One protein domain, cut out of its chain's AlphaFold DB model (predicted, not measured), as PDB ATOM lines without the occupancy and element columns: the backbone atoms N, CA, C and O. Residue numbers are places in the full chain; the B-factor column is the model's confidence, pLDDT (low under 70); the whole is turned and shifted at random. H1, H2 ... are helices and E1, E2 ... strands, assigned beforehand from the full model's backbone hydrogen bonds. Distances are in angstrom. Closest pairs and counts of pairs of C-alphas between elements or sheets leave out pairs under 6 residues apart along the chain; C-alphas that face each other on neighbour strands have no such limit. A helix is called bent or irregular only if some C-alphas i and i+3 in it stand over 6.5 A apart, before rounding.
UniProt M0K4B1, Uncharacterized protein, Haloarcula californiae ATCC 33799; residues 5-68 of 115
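Overview. This is residues 5 to 68 of the 115 residues of an uncharacterized protein of Haloarcula californiae ATCC 33799 (UniProt M0K4B1). There is little regular structure here: a body mostly of loops holds E1 and the short helices H1 and H2, and the hairpin of E2 and E3 makes the far end of the long axis. The 64 printed residues, 24 in named elements, run E1, H1, H2, E2, E3, mixed in class, with E2 and E3 an antiparallel sheet. The whole is only just compact, close to loose, with a radius of gyration of the C-alphas of 12.7 A and spans of 42 by 21 by 16 A.

Arrangement. Begin at residues 5 to 6, paired antiparallel with residues 13 to 14 of E1, residues 13 to 15. E1 and H1, residues 16 to 21, meet only through their link. H1 is irregular, with C-alphas 17 and 20 at 7.8 A; 0 of 2 O i to N i+4 pairs but 2 of 3 O i to N i+3 pairs are within hydrogen-bond range, while in H2, residues 38 to 42, every O i to N i+4 pair is. H1 and H2 are close but not clearly touching, the closest C-alphas, Val 21 and Ile 41, being 7.5 A apart. In the hairpin of E2, residues 56 to 59, and E3, residues 62 to 67, N 57 and O 66 are within hydrogen-bond range at 2.8 A.

Along the chain. Find C-alpha 13 at (28.189, 21.528, -25.354), where E1 begins. H1 and E2 each measure 9.7 A; E3 runs 11.5 A to C-alpha 67 at (46.346, 37.883, -42.498).

Size, cuts and confidence. The farthest C-alphas, Pro 13 and Asp 61, are 42.0 A apart. The links H1 to H2 and H2 to E2 are long. The printed part has no cut, and no printed residue is under 70 in pLDDT.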
ATOM      1  N   VAL A   5      32.686  20.119 -22.342       96.06
ATOM      2  CA  VAL A   5      33.043  21.529 -22.146       96.06
ATOM      3  C   VAL A   5      32.064  22.397 -22.934       96.06
ATOM      4  O   VAL A   5      31.466  21.933 -23.904       96.06
ATOM      5  N   SER A   6      31.849  23.636 -22.508       97.38
ATOM      6  CA  SER A   6      30.921  24.555 -23.175       97.38
ATOM      7  C   SER A   6      31.672  25.484 -24.117       97.38
ATOM      8  O   SER A   6      32.714  26.016 -23.750       97.38
ATOM      9  N   CYS A   7      31.118  25.712 -25.306       97.12
ATOM     10  CA  CYS A   7      31.592  26.765 -26.198       97.12
ATOM     11  C   CYS A   7      31.417  28.140 -25.534       97.12
ATOM     12  O   CYS A   7      30.311  28.481 -25.118       97.12
ATOM     13  N   LEU A   8      32.473  28.943 -25.467       96.88
ATOM     14  CA  LEU A   8      32.472  30.275 -24.859       96.88
ATOM     15  C   LEU A   8      31.698  31.304 -25.696       96.88
ATOM     16  O   LEU A   8      31.176  32.268 -25.144       96.88
ATOM     17  N   ASN A   9      31.557  31.069 -27.004       95.56
ATOM     18  CA  ASN A   9      30.827  31.961 -27.906       95.56
ATOM     19  C   ASN A   9      29.303  31.715 -27.887       95.56
ATOM     20  O   ASN A   9      28.520  32.655 -27.780       95.56
ATOM     21  N   CYS A  10      28.853  30.454 -27.947       96.62
ATOM     22  CA  CYS A  10      27.416  30.133 -28.043       96.62
ATOM     23  C   CYS A  10      26.842  29.275 -26.904       96.62
ATOM     24  O   CYS A  10      25.633  29.056 -26.865       96.62
ATOM     25  N   GLY A  11      27.671  28.754 -25.999       96.56
ATOM     26  CA  GLY A  11      27.248  27.893 -24.887       96.56
ATOM     27  C   GLY A  11      26.971  26.429 -25.248       96.56
ATOM     28  O   GLY A  11      26.758  25.620 -24.344       96.56
ATOM     29  N   GLU A  12      26.994  26.065 -26.533       96.38
ATOM     30  CA  GLU A  12      26.712  24.697 -26.984       96.38
ATOM     31  C   GLU A  12      27.729  23.701 -26.386       96.38
ATOM     32  O   GLU A  12      28.934  23.994 -26.357       96.38
ATOM     33  N   PRO A  13      27.286  22.525 -25.905       95.69
ATOM     34  CA  PRO A  13      28.189  21.528 -25.354       95.69
ATOM     35  C   PRO A  13      29.047  20.885 -26.449       95.69
ATOM     36  O   PRO A  13      28.555  20.378 -27.458       95.69
ATOM     37  N   VAL A  14      30.345  20.822 -26.190       95.62
ATOM     38  CA  VAL A  14      31.344  20.115 -26.988       95.62
ATOM     39  C   VAL A  14      31.873  18.943 -26.165       95.62
ATOM     40  O   VAL A  14      32.105  19.049 -24.961       95.62
ATOM     41  N   ASN A  15      32.045  17.782 -26.797       95.56
ATOM     42  CA  ASN A  15      32.674  16.640 -26.135       95.56
ATOM     43  C   ASN A  15      34.127  17.007 -25.791       95.56
ATOM     44  O   ASN A  15      34.885  17.394 -26.680       95.56
ATOM     45  N   ALA A  16      34.511  16.854 -24.521       95.06
ATOM     46  CA  ALA A  16      35.818  17.260 -24.007       95.06
ATOM     47  C   ALA A  16      36.999  16.590 -24.730       95.06
ATOM     48  O   ALA A  16      38.080  17.158 -24.791       95.06
ATOM     49  N   GLN A  17      36.795  15.423 -25.351       95.25
ATOM     50  CA  GLN A  17      37.820  14.773 -26.181       95.25
ATOM     51  C   GLN A  17      38.224  15.598 -27.413       95.25
ATOM     52  O   GLN A  17      39.281  15.355 -27.987       95.25
ATOM     53  N   TYR A  18      37.383  16.547 -27.827       94.81
ATOM     54  CA  TYR A  18      37.619  17.433 -28.962       94.81
ATOM     55  C   TYR A  18      37.807  18.892 -28.537       94.81
ATOM     56  O   TYR A  18      37.754  19.766 -29.398       94.81
ATOM     57  N   ALA A  19      38.017  19.171 -27.245       95.19
ATOM     58  CA  ALA A  19      38.158  20.538 -26.750       95.19
ATOM     59  C   ALA A  19      39.271  21.294 -27.491       95.19
ATOM     60  O   ALA A  19      38.992  22.340 -28.056       95.19
ATOM     61  N   ARG A  20      40.454  20.689 -27.669       94.25
ATOM     62  CA  ARG A  20      41.550  21.263 -28.479       94.25
ATOM     63  C   ARG A  20      41.261  21.450 -29.967       94.25
ATOM     64  O   ARG A  20      41.932  22.225 -30.627       94.25
ATOM     65  N   VAL A  21      40.311  20.705 -30.536       94.75
ATOM     66  CA  VAL A  21      39.929  20.886 -31.950       94.75
ATOM     67  C   VAL A  21      39.042  22.116 -32.097       94.75
ATOM     68  O   VAL A  21      39.108  22.814 -33.102       94.75
ATOM     69  N   PHE A  22      38.198  22.365 -31.101       96.31
ATOM     70  CA  PHE A  22      37.241  23.468 -31.077       96.31
ATOM     71  C   PHE A  22      37.673  24.588 -30.122       96.31
ATOM     72  O   PHE A  22      36.843  25.399 -29.721       96.31
ATOM     73  N   GLY A  23      38.951  24.623 -29.753       95.06
ATOM     74  CA  GLY A  23      39.473  25.425 -28.658       95.06
ATOM     75  C   GLY A  23      40.977  25.644 -28.752       95.06
ATOM     76  O   GLY A  23      41.581  25.406 -29.797       95.06
ATOM     77  N   ASN A  24      41.572  26.087 -27.650       94.88
ATOM     78  CA  ASN A  24      43.014  26.280 -27.507       94.88
ATOM     79  C   ASN A  24      43.690  25.118 -26.747       94.88
ATOM     80  O   ASN A  24      43.076  24.083 -26.464       94.88
ATOM     81  N   ASP A  25      44.979  25.278 -26.439       95.50
ATOM     82  CA  ASP A  25      45.771  24.279 -25.708       95.50
ATOM     83  C   ASP A  25      45.287  24.042 -24.266       95.50
ATOM     84  O   ASP A  25      45.541  22.972 -23.704       95.50
ATOM     85  N   ASP A  26      44.538  24.998 -23.708       95.62
ATOM     86  CA  ASP A  26      43.941  24.961 -22.370       95.62
ATOM     87  C   ASP A  26      42.522  24.356 -22.357       95.62
ATOM     88  O   ASP A  26      41.822  24.416 -21.345       95.62
ATOM     89  N   ASP A  27      42.092  23.742 -23.466       95.38
ATOM     90  CA  ASP A  27      40.753  23.165 -23.654       95.38
ATOM     91  C   ASP A  27      39.608  24.207 -23.584       95.38
ATOM     92  O   ASP A  27      38.435  23.851 -23.403       95.38
ATOM     93  N   GLU A  28      39.914  25.496 -23.778       96.06
ATOM     94  CA  GLU A  28      38.920  26.570 -23.856       96.06
ATOM     95  C   GLU A  28      38.346  26.663 -25.270       96.06
ATOM     96  O   GLU A  28      39.038  26.989 -26.232       96.06
ATOM     97  N   VAL A  29      37.057  26.361 -25.404       97.00
ATOM     98  CA  VAL A  29      36.381  26.259 -26.701       97.00
ATOM     99  C   VAL A  29      35.836  27.620 -27.126       97.00
ATOM    100  O   VAL A  29      34.757  28.001 -26.676       97.00
ATOM    101  N   HIS A  30      36.516  28.345 -28.020       96.69
ATOM    102  CA  HIS A  30      36.036  29.654 -28.501       96.69
ATOM    103  C   HIS A  30      35.080  29.549 -29.698       96.69
ATOM    104  O   HIS A  30      34.205  30.398 -29.861       96.69
ATOM    105  N   ALA A  31      35.148  28.472 -30.492       97.00
ATOM    106  CA  ALA A  31      34.211  28.250 -31.597       97.00
ATOM    107  C   ALA A  31      33.888  26.764 -31.827       97.00
ATOM    108  O   ALA A  31      34.742  25.950 -32.173       97.00
ATOM    109  N   CYS A  32      32.605  26.408 -31.715       96.56
ATOM    110  CA  CYS A  32      32.108  25.076 -32.065       96.56
ATOM    111  C   CYS A  32      31.648  24.997 -33.535       96.56
ATOM    112  O   CYS A  32      31.576  26.003 -34.242       96.56
ATOM    113  N   ARG A  33      31.217  23.809 -33.985       94.88
ATOM    114  CA  ARG A  33      30.660  23.587 -35.340       94.88
ATOM    115  C   ARG A  33      29.423  24.427 -35.687       94.88
ATOM    116  O   ARG A  33      29.059  24.481 -36.857       94.88
ATOM    117  N   ASN A  34      28.749  25.009 -34.694       95.25
ATOM    118  CA  ASN A  34      27.626  25.924 -34.917       95.25
ATOM    119  C   ASN A  34      28.089  27.382 -35.086       95.25
ATOM    120  O   ASN A  34      27.396  28.178 -35.709       95.25
ATOM    121  N   CYS A  35      29.256  27.731 -34.535       96.06
ATOM    122  CA  CYS A  35      29.843  29.070 -34.628       96.06
ATOM    123  C   CYS A  35      30.688  29.241 -35.894       96.06
ATOM    124  O   CYS A  35      30.716  30.326 -36.463       96.06
ATOM    125  N   ALA A  36      31.380  28.184 -36.324       95.75
ATOM    126  CA  ALA A  36      32.341  28.242 -37.416       95.75
ATOM    127  C   ALA A  36      32.280  26.995 -38.308       95.75
ATOM    128  O   ALA A  36      31.884  25.901 -37.891       95.75
ATOM    129  N   THR A  37      32.703  27.162 -39.563       95.81
ATOM    130  CA  THR A  37      32.846  26.042 -40.501       95.81
ATOM    131  C   THR A  37      34.052  25.180 -40.127       95.81
ATOM    132  O   THR A  37      35.006  25.656 -39.519       95.81
ATOM    133  N   GLN A  38      34.058  23.909 -40.541       94.56
ATOM    134  CA  GLN A  38      35.212  23.031 -40.308       94.56
ATOM    135  C   GLN A  38      36.502  23.587 -40.930       94.56
ATOM    136  O   GLN A  38      37.560  23.425 -40.341       94.56
ATOM    137  N   GLY A  39      36.415  24.249 -42.090       94.88
ATOM    138  CA  GLY A  39      37.567  24.889 -42.731       94.88
ATOM    139  C   GLY A  39      38.128  26.038 -41.894       94.88
ATOM    140  O   GLY A  39      39.327  26.081 -41.652       94.88
ATOM    141  N   ALA A  40      37.256  26.905 -41.373       95.31
ATOM    142  CA  ALA A  40      37.658  27.986 -40.474       95.31
ATOM    143  C   ALA A  40      38.278  27.445 -39.172       95.31
ATOM    144  O   ALA A  40      39.327  27.919 -38.745       95.31
ATOM    145  N   ILE A  41      37.688  26.399 -38.584       95.50
ATOM    146  CA  ILE A  41      38.225  25.725 -37.389       95.50
ATOM    147  C   ILE A  41      39.611  25.135 -37.672       95.50
ATOM    148  O   ILE A  41      40.529  25.345 -36.887       95.50
ATOM    149  N   SER A  42      39.795  24.464 -38.813       93.38
ATOM    150  CA  SER A  42      41.104  23.944 -39.227       93.38
ATOM    151  C   SER A  42      42.151  25.046 -39.442       93.38
ATOM    152  O   SER A  42      43.337  24.787 -39.270       93.38
ATOM    153  N   ASN A  43      41.722  26.269 -39.770       93.25
ATOM    154  CA  ASN A  43      42.579  27.454 -39.871       93.25
ATOM    155  C   ASN A  43      42.716  28.227 -38.540       93.25
ATOM    156  O   ASN A  43      43.263  29.332 -38.511       93.25
ATOM    157  N   GLY A  44      42.216  27.671 -37.435       93.44
ATOM    158  CA  GLY A  44      42.378  28.237 -36.101       93.44
ATOM    159  C   GLY A  44      41.295  29.227 -35.667       93.44
ATOM    160  O   GLY A  44      41.543  29.989 -34.746       93.44
ATOM    161  N   ALA A  45      40.093  29.220 -36.251       95.56
ATOM    162  CA  ALA A  45      38.971  30.060 -35.787       95.56
ATOM    163  C   ALA A  45      38.500  29.768 -34.347       95.56
ATOM    164  O   ALA A  45      37.617  30.435 -33.825       95.56
ATOM    165  N   ALA A  46      39.006  28.701 -33.731       96.19
ATOM    166  CA  ALA A  46      38.550  28.237 -32.430       96.19
ATOM    167  C   ALA A  46      39.541  28.517 -31.290       96.19
ATOM    168  O   ALA A  46      39.230  28.210 -30.143       96.19
ATOM    169  N   VAL A  47      40.715  29.085 -31.592       94.38
ATOM    170  CA  VAL A  47      41.798  29.274 -30.608       94.38
ATOM    171  C   VAL A  47      41.620  30.526 -29.748       94.38
ATOM    172  O   VAL A  47      42.171  30.585 -28.655       94.38
ATOM    173  N   ASP A  48      40.864  31.510 -30.235       93.81
ATOM    174  CA  ASP A  48      40.575  32.769 -29.548       93.81
ATOM    175  C   ASP A  48      39.274  33.384 -30.098       93.81
ATOM    176  O   ASP A  48      38.840  33.036 -31.201       93.81
ATOM    177  N   ALA A  49      38.649  34.285 -29.338       91.44
ATOM    178  CA  ALA A  49      37.409  34.958 -29.720       91.44
ATOM    179  C   ALA A  49      37.553  35.863 -30.958       91.44
ATOM    180  O   ALA A  49      36.582  36.021 -31.702       91.44
ATOM    181  N   ASP A  50      38.744  36.419 -31.196       91.12
ATOM    182  CA  ASP A  50      39.008  37.346 -32.302       91.12
ATOM    183  C   ASP A  50      39.439  36.626 -33.595       91.12
ATOM    184  O   ASP A  50      39.647  37.252 -34.636       91.12
ATOM    185  N   ARG A  51      39.571  35.293 -33.565       92.56
ATOM    186  CA  ARG A  51      40.003  34.493 -34.718       92.56
ATOM    187  C   ARG A  51      38.806  34.016 -35.534       92.56
ATOM    188  O   ARG A  51      38.008  33.201 -35.093       92.56
ATOM    189  N   ASP A  52      38.736  34.442 -36.788       92.19
ATOM    190  CA  ASP A  52      37.683  34.061 -37.739       92.19
ATOM    191  C   ASP A  52      38.059  32.867 -38.645       92.19
ATOM    192  O   ASP A  52      37.224  32.337 -39.380       92.19
ATOM    193  N   GLY A  53      39.315  32.410 -38.576       92.81
ATOM    194  CA  GLY A  53      39.860  31.355 -39.436       92.81
ATOM    195  C   GLY A  53      40.526  31.866 -40.713       92.81
ATOM    196  O   GLY A  53      40.885  31.055 -41.571       92.81
ATOM    197  N   THR A  54      40.734  33.178 -40.847       93.56
ATOM    198  CA  THR A  54      41.634  33.737 -41.857       93.56
ATOM    199  C   THR A  54      43.059  33.240 -41.570       93.56
ATOM    200  O   THR A  54      43.532  33.386 -40.433       93.56
ATOM    201  N   PRO A  55      43.741  32.582 -42.532       90.12
ATOM    202  CA  PRO A  55      45.102  32.097 -42.332       90.12
ATOM    203  C   PRO A  55      46.069  33.251 -42.081       90.12
ATOM    204  O   PRO A  55      45.995  34.278 -42.753       90.12
ATOM    205  N   LEU A  56      46.998  33.060 -41.148       89.62
ATOM    206  CA  LEU A  56      48.098  33.990 -40.927       89.62
ATOM    207  C   LEU A  56      49.345  33.484 -41.663       89.62
ATOM    208  O   LEU A  56      49.652  32.291 -41.621       89.62
ATOM    209  N   VAL A  57      50.053  34.381 -42.343       91.00
ATOM    210  CA  VAL A  57      51.251  34.090 -43.136       91.00
ATOM    211  C   VAL A  57      52.414  34.967 -42.686       91.00
ATOM    212  O   VAL A  57      52.259  36.163 -42.443       91.00
ATOM    213  N   HIS A  58      53.605  34.378 -42.600       92.88
ATOM    214  CA  HIS A  58      54.830  35.144 -42.386       92.88
ATOM    215  C   HIS A  58      55.253  35.817 -43.690       92.88
ATOM    216  O   HIS A  58      55.337  35.167 -44.736       92.88
ATOM    217  N   ARG A  59      55.539  37.117 -43.623       87.75
ATOM    218  CA  ARG A  59      56.084  37.888 -44.742       87.75
ATOM    219  C   ARG A  59      57.530  38.271 -44.430       87.75
ATOM    220  O   ARG A  59      57.798  38.606 -43.284       87.75
ATOM    221  N   PRO A  60      58.445  38.272 -45.416       88.81
ATOM    222  CA  PRO A  60      59.860  38.568 -45.172       88.81
ATOM    223  C   PRO A  60      60.130  39.901 -44.457       88.81
ATOM    224  O   PRO A  60      61.074  39.987 -43.684       88.81
ATOM    225  N   ASP A  61      59.294  40.916 -44.690       89.00
ATOM    226  CA  ASP A  61      59.470  42.272 -44.147       89.00
ATOM    227  C   ASP A  61      58.617  42.559 -42.897       89.00
ATOM    228  O   ASP A  61      58.504  43.713 -42.478       89.00
ATOM    229  N   VAL A  62      57.954  41.542 -42.332       89.81
ATOM    230  CA  VAL A  62      57.072  41.700 -41.169       89.81
ATOM    231  C   VAL A  62      57.377  40.614 -40.142       89.81
ATOM    232  O   VAL A  62      57.206  39.428 -40.417       89.81
ATOM    233  N   ASP A  63      57.800  41.035 -38.950       89.75
ATOM    234  CA  ASP A  63      58.143  40.120 -37.855       89.75
ATOM    235  C   ASP A  63      56.919  39.328 -37.364       89.75
ATOM    236  O   ASP A  63      57.012  38.134 -37.069       89.75
ATOM    237  N   GLU A  64      55.751  39.976 -37.312       91.50
ATOM    238  CA  GLU A  64      54.496  39.341 -36.908       91.50
ATOM    239  C   GLU A  64      53.750  38.742 -38.112       91.50
ATOM    240  O   GLU A  64      53.704  39.347 -39.189       91.50
ATOM    241  N   PRO A  65      53.142  37.551 -37.963       88.88
ATOM    242  CA  PRO A  65      52.380  36.941 -39.040       88.88
ATOM    243  C   PRO A  65      51.136  37.784 -39.349       88.88
ATOM    244  O   PRO A  65      50.421  38.226 -38.451       88.88
ATOM    245  N   VAL A  66      50.867  37.998 -40.635       90.81
ATOM    246  CA  VAL A  66      49.761  38.844 -41.109       90.81
ATOM    247  C   VAL A  66      48.670  38.012 -41.757       90.81
ATOM    248  O   VAL A  66      48.924  36.915 -42.247       90.81
ATOM    249  N   GLU A  67      47.453  38.537 -41.806       90.25
ATOM    250  CA  GLU A  67      46.346  37.883 -42.498       90.25
ATOM    251  C   GLU A  67      46.646  37.673 -43.987       90.25
ATOM    252  O   GLU A  67      47.185  38.545 -44.677       90.25
ATOM    253  N   ALA A  68      46.290  36.492 -44.488       86.56
ATOM    254  CA  ALA A  68      46.402  36.156 -45.895       86.56
ATOM    255  C   ALA A  68      45.399  36.982 -46.710       86.56
ATOM    256  O   ALA A  68      44.205  36.688 -46.746       86.56
TER     257      ALA A  68